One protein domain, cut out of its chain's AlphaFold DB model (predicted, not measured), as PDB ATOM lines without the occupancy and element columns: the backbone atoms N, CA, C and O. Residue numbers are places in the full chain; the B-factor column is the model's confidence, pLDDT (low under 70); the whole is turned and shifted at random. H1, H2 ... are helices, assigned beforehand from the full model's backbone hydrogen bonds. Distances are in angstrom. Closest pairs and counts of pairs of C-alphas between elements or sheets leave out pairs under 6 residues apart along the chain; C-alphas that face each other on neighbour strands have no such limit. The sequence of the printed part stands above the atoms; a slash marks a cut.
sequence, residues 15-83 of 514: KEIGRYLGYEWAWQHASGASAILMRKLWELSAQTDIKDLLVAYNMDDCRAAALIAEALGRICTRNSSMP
ATOM      1  N   LYS A  15     196.550 150.726 134.505       85.69
ATOM      2  CA  LYS A  15     197.268 151.830 133.864       85.69
ATOM      3  C   LYS A  15     197.186 151.810 132.358       85.69
ATOM      4  O   LYS A  15     197.005 152.859 131.754       85.69
ATOM      5  N   GLU A  16     197.333 150.642 131.748       83.12
ATOM      6  CA  GLU A  16     197.201 150.538 130.298       83.12
ATOM      7  C   GLU A  16     195.761 150.773 129.859       83.12
ATOM      8  O   GLU A  16     195.532 151.575 128.955       83.12
ATOM      9  N   ILE A  17     194.797 150.166 130.554       86.00
ATOM     10  CA  ILE A  17     193.379 150.364 130.250       86.00
ATOM     11  C   ILE A  17     192.969 151.816 130.528       86.00
ATOM     12  O   ILE A  17     192.310 152.438 129.700       86.00
ATOM     13  N   GLY A  18     193.382 152.386 131.665       87.25
ATOM     14  CA  GLY A  18     193.075 153.773 132.010       87.25
ATOM     15  C   GLY A  18     193.622 154.763 130.982       87.25
ATOM     16  O   GLY A  18     192.874 155.622 130.526       87.25
ATOM     17  N   ARG A  19     194.879 154.599 130.538       86.75
ATOM     18  CA  ARG A  19     195.469 155.429 129.470       86.75
ATOM     19  C   ARG A  19     194.756 155.262 128.136       86.75
ATOM     20  O   ARG A  19     194.533 156.252 127.451       86.75
ATOM     21  N   TYR A  20     194.376 154.034 127.778       85.56
ATOM     22  CA  TYR A  20     193.585 153.784 126.572       85.56
ATOM     23  C   TYR A  20     192.245 154.531 126.604       85.56
ATOM     24  O   TYR A  20     191.814 155.084 125.597       85.56
ATOM     25  N   LEU A  21     191.618 154.614 127.779       86.69
ATOM     26  CA  LEU A  21     190.395 155.387 127.992       86.69
ATOM     27  C   LEU A  21     190.640 156.893 128.221       86.69
ATOM     28  O   LEU A  21     189.702 157.619 128.544       86.69
ATOM     29  N   GLY A  22     191.876 157.370 128.041       86.56
ATOM     30  CA  GLY A  22     192.243 158.786 128.106       86.56
ATOM     31  C   GLY A  22     192.584 159.319 129.501       86.56
ATOM     32  O   GLY A  22     192.649 160.533 129.673       86.56
ATOM     33  N   TYR A  23     192.793 158.458 130.502       88.88
ATOM     34  CA  TYR A  23     193.238 158.885 131.832       88.88
ATOM     35  C   TYR A  23     194.764 159.025 131.894       88.88
ATOM     36  O   TYR A  23     195.502 158.064 131.655       88.88
ATOM     37  N   GLU A  24     195.239 160.203 132.288       87.44
ATOM     38  CA  GLU A  24     196.650 160.465 132.560       87.44
ATOM     39  C   GLU A  24     196.879 160.612 134.065       87.44
ATOM     40  O   GLU A  24     196.213 161.389 134.745       87.44
ATOM     41  N   TRP A  25     197.840 159.854 134.591       87.44
ATOM     42  CA  TRP A  25     198.292 160.014 135.970       87.44
ATOM     43  C   TRP A  25     199.115 161.292 136.070       87.44
ATOM     44  O   TRP A  25     199.965 161.543 135.212       87.44
ATOM     45  N   ALA A  26     198.949 162.036 137.164       80.69
ATOM     46  CA  ALA A  26     199.730 163.247 137.416       80.69
ATOM     47  C   ALA A  26     201.245 162.969 137.453       80.69
ATOM     48  O   ALA A  26     202.064 163.849 137.189       80.69
ATOM     49  N   TRP A  27     201.629 161.723 137.748       78.75
ATOM     50  CA  TRP A  27     203.011 161.276 137.741       78.75
ATOM     51  C   TRP A  27     203.325 160.356 136.550       78.75
ATOM     52  O   TRP A  27     202.835 159.230 136.463       78.75
ATOM     53  N   GLN A  28     204.214 160.803 135.655       66.06
ATOM     54  CA  GLN A  28     204.534 160.108 134.395       66.06
ATOM     55  C   GLN A  28     205.115 158.690 134.573       66.06
ATOM     56  O   GLN A  28     204.867 157.816 133.742       66.06
ATOM     57  N   HIS A  29     205.830 158.423 135.673       66.56
ATOM     58  CA  HIS A  29     206.426 157.110 135.976       66.56
ATOM     59  C   HIS A  29     205.668 156.325 137.060       66.56
ATOM     60  O   HIS A  29     206.218 155.422 137.696       66.56
ATOM     61  N   ALA A  30     204.389 156.649 137.261       66.44
ATOM     62  CA  ALA A  30     203.490 155.958 138.171       66.44
ATOM     63  C   ALA A  30     203.484 154.438 137.922       66.44
ATOM     64  O   ALA A  30     202.865 153.940 136.983       66.44
ATOM     65  N   SER A  31     204.097 153.654 138.816       78.62
ATOM     66  CA  SER A  31     204.096 152.181 138.806       78.62
ATOM     67  C   SER A  31     203.669 151.637 140.178       78.62
ATOM     68  O   SER A  31     203.847 152.309 141.191       78.62
ATOM     69  N   GLY A  32     203.082 150.435 140.224       77.62
ATOM     70  CA  GLY A  32     202.717 149.819 141.509       77.62
ATOM     71  C   GLY A  32     203.950 149.544 142.379       77.62
ATOM     72  O   GLY A  32     203.921 149.755 143.588       77.62
ATOM     73  N   ALA A  33     205.073 149.177 141.752       80.44
ATOM     74  CA  ALA A  33     206.359 149.015 142.428       80.44
ATOM     75  C   ALA A  33     206.865 150.337 143.029       80.44
ATOM     76  O   ALA A  33     207.370 150.365 144.150       80.44
ATOM     77  N   SER A  34     206.662 151.447 142.317       80.81
ATOM     78  CA  SER A  34     207.033 152.778 142.789       80.81
ATOM     79  C   SER A  34     206.234 153.204 144.023       80.81
ATOM     80  O   SER A  34     206.804 153.789 144.939       80.81
ATOM     81  N   ALA A  35     204.938 152.877 144.084       84.25
ATOM     82  CA  ALA A  35     204.098 153.171 145.246       84.25
ATOM     83  C   ALA A  35     204.560 152.404 146.499       84.25
ATOM     84  O   ALA A  35     204.586 152.959 147.597       84.25
ATOM     85  N   ILE A  36     205.002 151.150 146.334       85.94
ATOM     86  CA  ILE A  36     205.572 150.342 147.424       85.94
ATOM     87  C   ILE A  36     206.884 150.958 147.925       85.94
ATOM     88  O   ILE A  36     207.088 151.070 149.136       85.94
ATOM     89  N   LEU A  37     207.752 151.402 147.011       84.69
ATOM     90  CA  LEU A  37     208.999 152.077 147.368       84.69
ATOM     91  C   LEU A  37     208.733 153.392 148.115       84.69
ATOM     92  O   LEU A  37     209.322 153.619 149.167       84.69
ATOM     93  N   MET A  38     207.808 154.224 147.629       84.69
ATOM     94  CA  MET A  38     207.407 155.472 148.293       84.69
ATOM     95  C   MET A  38     206.819 155.220 149.677       84.69
ATOM     96  O   MET A  38     207.146 155.931 150.624       84.69
ATOM     97  N   ARG A  39     206.000 154.173 149.826       89.06
ATOM     98  CA  ARG A  39     205.463 153.774 151.128       89.06
ATOM     99  C   ARG A  39     206.579 153.411 152.105       89.06
ATOM    100  O   ARG A  39     206.548 153.869 153.242       89.06
ATOM    101  N   LYS A  40     207.571 152.634 151.658       88.50
ATOM    102  CA  LYS A  40     208.733 152.263 152.478       88.50
ATOM    103  C   LYS A  40     209.607 153.461 152.832       88.50
ATOM    104  O   LYS A  40     210.037 153.571 153.974       88.50
ATOM    105  N   LEU A  41     209.832 154.370 151.887       86.00
ATOM    106  CA  LEU A  41     210.574 155.604 152.132       86.00
ATOM    107  C   LEU A  41     209.853 156.497 153.145       86.00
ATOM    108  O   LEU A  41     210.493 156.988 154.066       86.00
ATOM    109  N   TRP A  42     208.531 156.641 153.040       89.75
ATOM    110  CA  TRP A  42     207.735 157.387 154.015       89.75
ATOM    111  C   TRP A  42     207.759 156.754 155.413       89.75
ATOM    112  O   TRP A  42     207.906 157.471 156.398       89.75
ATOM    113  N   GLU A  43     207.665 155.424 155.511       89.94
ATOM    114  CA  GLU A  43     207.768 154.695 156.788       89.94
ATOM    115  C   GLU A  43     209.114 154.932 157.495       89.94
ATOM    116  O   GLU A  43     209.170 154.891 158.722       89.94
ATOM    117  N   LEU A  44     210.181 155.199 156.734       89.94
ATOM    118  CA  LEU A  44     211.527 155.448 157.257       89.94
ATOM    119  C   LEU A  44     211.819 156.933 157.510       89.94
ATOM    120  O   LEU A  44     212.549 157.252 158.445       89.94
ATOM    121  N   SER A  45     211.296 157.837 156.678       89.62
ATOM    122  CA  SER A  45     211.641 159.265 156.715       89.62
ATOM    123  C   SER A  45     210.584 160.154 157.372       89.62
ATOM    124  O   SER A  45     210.890 161.289 157.722       89.62
ATOM    125  N   ALA A  46     209.341 159.671 157.502       88.50
ATOM    126  CA  ALA A  46     208.164 160.420 157.955       88.50
ATOM    127  C   ALA A  46     207.901 161.744 157.199       88.50
ATOM    128  O   ALA A  46     207.147 162.592 157.675       88.50
ATOM    129  N   GLN A  47     208.480 161.920 156.006       90.38
ATOM    130  CA  GLN A  47     208.336 163.141 155.210       90.38
ATOM    131  C   GLN A  47     206.910 163.303 154.670       90.38
ATOM    132  O   GLN A  47     206.356 162.392 154.050       90.38
ATOM    133  N   THR A  48     206.327 164.483 154.866       87.00
ATOM    134  CA  THR A  48     204.976 164.828 154.393       87.00
ATOM    135  C   THR A  48     204.866 164.802 152.873       87.00
ATOM    136  O   THR A  48     203.898 164.265 152.352       87.00
ATOM    137  N   ASP A  49     205.903 165.230 152.159       87.12
ATOM    138  CA  ASP A  49     205.874 165.334 150.696       87.12
ATOM    139  C   ASP A  49     205.725 163.960 150.016       87.12
ATOM    140  O   ASP A  49     204.990 163.804 149.040       87.12
ATOM    141  N   ILE A  50     206.369 162.921 150.568       85.00
ATOM    142  CA  ILE A  50     206.252 161.538 150.070       85.00
ATOM    143  C   ILE A  50     204.853 160.983 150.358       85.00
ATOM    144  O   ILE A  50     204.283 160.259 149.537       85.00
ATOM    145  N   LYS A  51     204.285 161.328 151.519       86.75
ATOM    146  CA  LYS A  51     202.920 160.946 151.887       86.75
ATOM    147  C   LYS A  51     201.908 161.567 150.930       86.75
ATOM    148  O   LYS A  51     201.037 160.850 150.443       86.75
ATOM    149  N   ASP A  52     202.045 162.854 150.639       88.12
ATOM    150  CA  ASP A  52     201.135 163.584 149.758       88.12
ATOM    151  C   ASP A  52     201.220 163.059 148.320       88.12
ATOM    152  O   ASP A  52     200.191 162.837 147.679       88.12
ATOM    153  N   LEU A  53     202.425 162.722 147.849       86.50
ATOM    154  CA  LEU A  53     202.631 162.083 146.549       86.50
ATOM    155  C   LEU A  53     201.992 160.683 146.471       86.50
ATOM    156  O   LEU A  53     201.364 160.340 145.469       86.50
ATOM    157  N   LEU A  54     202.105 159.880 147.535       86.25
ATOM    158  CA  LEU A  54     201.482 158.553 147.615       86.25
ATOM    159  C   LEU A  54     199.947 158.643 147.651       86.25
ATOM    160  O   LEU A  54     199.259 157.828 147.034       86.25
ATOM    161  N   VAL A  55     199.404 159.633 148.364       88.38
ATOM    162  CA  VAL A  55     197.959 159.898 148.408       88.38
ATOM    163  C   VAL A  55     197.456 160.338 147.036       88.38
ATOM    164  O   VAL A  55     196.467 159.782 146.563       88.38
ATOM    165  N   ALA A  56     198.157 161.256 146.365       87.50
ATOM    166  CA  ALA A  56     197.819 161.691 145.012       87.50
ATOM    167  C   ALA A  56     197.829 160.519 144.016       87.50
ATOM    168  O   ALA A  56     196.876 160.346 143.257       87.50
ATOM    169  N   TYR A  57     198.846 159.653 144.087       88.12
ATOM    170  CA  TYR A  57     198.925 158.433 143.280       88.12
ATOM    171  C   TYR A  57     197.716 157.503 143.504       88.12
ATOM    172  O   TYR A  57     197.105 157.035 142.545       88.12
ATOM    173  N   ASN A  58     197.333 157.257 144.761       89.38
ATOM    174  CA  ASN A  58     196.179 156.407 145.075       89.38
ATOM    175  C   ASN A  58     194.856 157.036 144.620       89.38
ATOM    176  O   ASN A  58     193.957 156.327 144.170       89.38
ATOM    177  N   MET A  59     194.725 158.359 144.731       90.06
ATOM    178  CA  MET A  59     193.556 159.078 144.225       90.06
ATOM    179  C   MET A  59     193.428 158.939 142.707       90.06
ATOM    180  O   MET A  59     192.315 158.744 142.214       90.06
ATOM    181  N   ASP A  60     194.544 158.989 141.979       90.38
ATOM    182  CA  ASP A  60     194.562 158.761 140.536       90.38
ATOM    183  C   ASP A  60     194.172 157.321 140.169       90.38
ATOM    184  O   ASP A  60     193.344 157.129 139.279       90.38
ATOM    185  N   ASP A  61     194.664 156.312 140.898       90.00
ATOM    186  CA  ASP A  61     194.254 154.912 140.695       90.00
ATOM    187  C   ASP A  61     192.738 154.728 140.934       90.00
ATOM    188  O   ASP A  61     192.055 154.066 140.147       90.00
ATOM    189  N   CYS A  62     192.170 155.367 141.965       91.56
ATOM    190  CA  CYS A  62     190.727 155.338 142.227       91.56
ATOM    191  C   CYS A  62     189.906 155.997 141.107       91.56
ATOM    192  O   CYS A  62     188.866 155.469 140.706       91.56
ATOM    193  N   ARG A  63     190.362 157.142 140.586       91.81
ATOM    194  CA  ARG A  63     189.696 157.850 139.482       91.81
ATOM    195  C   ARG A  63     189.755 157.053 138.181       91.81
ATOM    196  O   ARG A  63     188.734 156.920 137.511       91.81
ATOM    197  N   ALA A  64     190.905 156.460 137.866       89.94
ATOM    198  CA  ALA A  64     191.057 155.578 136.713       89.94
ATOM    199  C   ALA A  64     190.142 154.345 136.813       89.94
ATOM    200  O   ALA A  64     189.487 153.971 135.839       89.94
ATOM    201  N   ALA A  65     190.037 153.740 138.001       89.88
ATOM    202  CA  ALA A  65     189.148 152.603 138.234       89.88
ATOM    203  C   ALA A  65     187.667 152.977 138.067       89.88
ATOM    204  O   ALA A  65     186.907 152.210 137.474       89.88
ATOM    205  N   ALA A  66     187.260 154.162 138.537       90.38
ATOM    206  CA  ALA A  66     185.904 154.671 138.344       90.38
ATOM    207  C   ALA A  66     185.572 154.875 136.856       90.38
ATOM    208  O   ALA A  66     184.502 154.469 136.404       90.38
ATOM    209  N   LEU A  67     186.514 155.422 136.083       90.19
ATOM    210  CA  LEU A  67     186.360 155.635 134.644       90.19
ATOM    211  C   LEU A  67     186.207 154.306 133.883       90.19
ATOM    212  O   LEU A  67     185.341 154.172 133.017       90.19
ATOM    213  N   ILE A  68     186.983 153.285 134.255       88.31
ATOM    214  CA  ILE A  68     186.847 151.930 133.699       88.31
ATOM    215  C   ILE A  68     185.505 151.304 134.085       88.31
ATOM    216  O   ILE A  68     184.850 150.696 133.239       88.31
ATOM    217  N   ALA A  69     185.069 151.453 135.337       86.38
ATOM    218  CA  ALA A  69     183.779 150.938 135.790       86.38
ATOM    219  C   ALA A  69     182.610 151.573 135.021       86.38
ATOM    220  O   ALA A  69     181.678 150.873 134.627       86.38
ATOM    221  N   GLU A  70     182.681 152.876 134.738       85.94
ATOM    222  CA  GLU A  70     181.688 153.568 133.916       85.94
ATOM    223  C   GLU A  70     181.709 153.073 132.460       85.94
ATOM    224  O   GLU A  70     180.654 152.803 131.879       85.94
ATOM    225  N   ALA A  71     182.899 152.886 131.879       83.62
ATOM    226  CA  ALA A  71     183.051 152.327 130.537       83.62
ATOM    227  C   ALA A  71     182.456 150.911 130.440       83.62
ATOM    228  O   ALA A  71     181.689 150.622 129.521       83.62
ATOM    229  N   LEU A  72     182.728 150.050 131.423       81.31
ATOM    230  CA  LEU A  72     182.143 148.711 131.515       81.31
ATOM    231  C   LEU A  72     180.621 148.762 131.694       81.31
ATOM    232  O   LEU A  72     179.905 148.018 131.029       81.31
ATOM    233  N   GLY A  73     180.106 149.679 132.518       80.50
ATOM    234  CA  GLY A  73     178.666 149.890 132.680       80.50
ATOM    235  C   GLY A  73     177.976 150.273 131.367       80.50
ATOM    236  O   GLY A  73     176.906 149.748 131.051       80.50
ATOM    237  N   ARG A  74     178.611 151.125 130.552       78.12
ATOM    238  CA  ARG A  74     178.122 151.486 129.209       78.12
ATOM    239  C   ARG A  74     178.141 150.296 128.245       78.12
ATOM    240  O   ARG A  74     177.202 150.153 127.465       78.12
ATOM    241  N   ILE A  75     179.163 149.439 128.317       75.12
ATOM    242  CA  ILE A  75     179.271 148.209 127.510       75.12
ATOM    243  C   ILE A  75     178.174 147.206 127.894       75.12
ATOM    244  O   ILE A  75     177.530 146.638 127.018       75.12
ATOM    245  N   CYS A  76     177.906 147.019 129.188       70.81
ATOM    246  CA  CYS A  76     176.910 146.056 129.662       70.81
ATOM    247  C   CYS A  76     175.451 146.497 129.442       70.81
ATOM    248  O   CYS A  76     174.561 145.653 129.460       70.81
ATOM    249  N   THR A  77     175.183 147.796 129.262       68.31
ATOM    250  CA  THR A  77     173.814 148.341 129.134       68.31
ATOM    251  C   THR A  77     173.379 148.631 127.697       68.31
ATOM    252  O   THR A  77     172.179 148.745 127.444       68.31
ATOM    253  N   ARG A  78     174.306 148.752 126.737       59.53
ATOM    254  CA  ARG A  78     173.989 149.074 125.336       59.53
ATOM    255  C   ARG A  78     174.180 147.857 124.433       59.53
ATOM    256  O   ARG A  78     175.304 147.450 124.157       59.53
ATOM    257  N   ASN A  79     173.075 147.326 123.908       52.22
ATOM    258  CA  ASN A  79     173.093 146.298 122.868       52.22
ATOM    259  C   ASN A  79     173.722 146.842 121.567       52.22
ATOM    260  O   ASN A  79     173.102 147.607 120.834       52.22
ATOM    261  N   SER A  80     174.959 146.412 121.294       51.81
ATOM    262  CA  SER A  80     175.453 145.999 119.967       51.81
ATOM    263  C   SER A  80     175.335 146.970 118.774       51.81
ATOM    264  O   SER A  80     175.085 146.525 117.656       51.81
ATOM    265  N   SER A  81     175.549 148.279 118.948       48.41
ATOM    266  CA  SER A  81     175.620 149.208 117.802       48.41
ATOM    267  C   SER A  81     176.633 150.350 117.975       48.41
ATOM    268  O   SER A  81     176.298 151.520 117.795       48.41
ATOM    269  N   MET A  82     177.876 150.018 118.334       53.19
ATOM    270  CA  MET A  82     179.039 150.896 118.133       53.19
ATOM    271  C   MET A  82     180.036 150.181 117.205       53.19
ATOM    272  O   MET A  82     180.218 148.978 117.380       53.19
ATOM    273  N   PRO A  83     180.689 150.877 116.252       52.06
ATOM    274  CA  PRO A  83     181.590 150.253 115.270       52.06
ATOM    275  C   PRO A  83     182.796 149.511 115.871       52.06
ATOM    276  O   PRO A  83     183.290 148.572 115.256       52.06
TER     277      PRO A  83
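What this domain is: This is residues 15 to 83 of the 514 residues of the protein "Transposase IS66" of Methylomonas methanica (strain MC09) (UniProt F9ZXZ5). One long helix, H3, makes the length of a rod; H2 folds back beside its first part to form a helical hairpin, and the short helix H1 packs on H3 farther along. At one end the hairpin's turn, residues 44 to 49, sticks out, and at the other residues 72 to 83 do, a tail that begins with the last turns of H3. The 69 printed residues hold three named helices, in the order H1, H2, H3, and no named strand; the class is all helix. The whole is loose, with a radius of gyration of the C-alphas of 15.9 A and spans of 54 by 17 by 16 A.

Where its parts are: H3, residues 48 to 77, measures 43.4 A from its first C-alpha at (204.976, 164.828, 154.393) to its last at (173.814, 148.341, 129.134). H2, residues 32 to 45, measures 20.0 A. H1, residues 15 to 20, measures 8.4 A and begins with C-alpha 15 at (197.268, 151.830, 133.864).

How they stand to each other: H3 touches H2 with residues 48 to 57 alone; the closest C-alphas, of Trp 42 and Ile 50, are 5.9 A apart. The two run opposite ways at a shallow tilt of 27 degrees, a hairpin. H3 touches H1 with residues 64 to 68 alone; the closest C-alphas, of Gly 18 and Ala 64, are 5.4 A apart. These two run the same way at a steep tilt of 51 degrees. H1 and H2 are apart. In H1, H2 and H3 every O i to N i+4 pair is within hydrogen-bond range.

The domain as a whole: The two C-alphas farthest apart, of Ser 45 and Ser 81, are 54.0 A apart. Without the stretches that stand free, the body of 51 residues spans 36 by 16 by 14 A. The link from H1 to H2, 11 residues, is long; that from H2 to H3, 2 residues, is tight. The printed part has no cut. Its mean pLDDT is 82.0, and residues 28 to 30 and 77 to 83 are under 70.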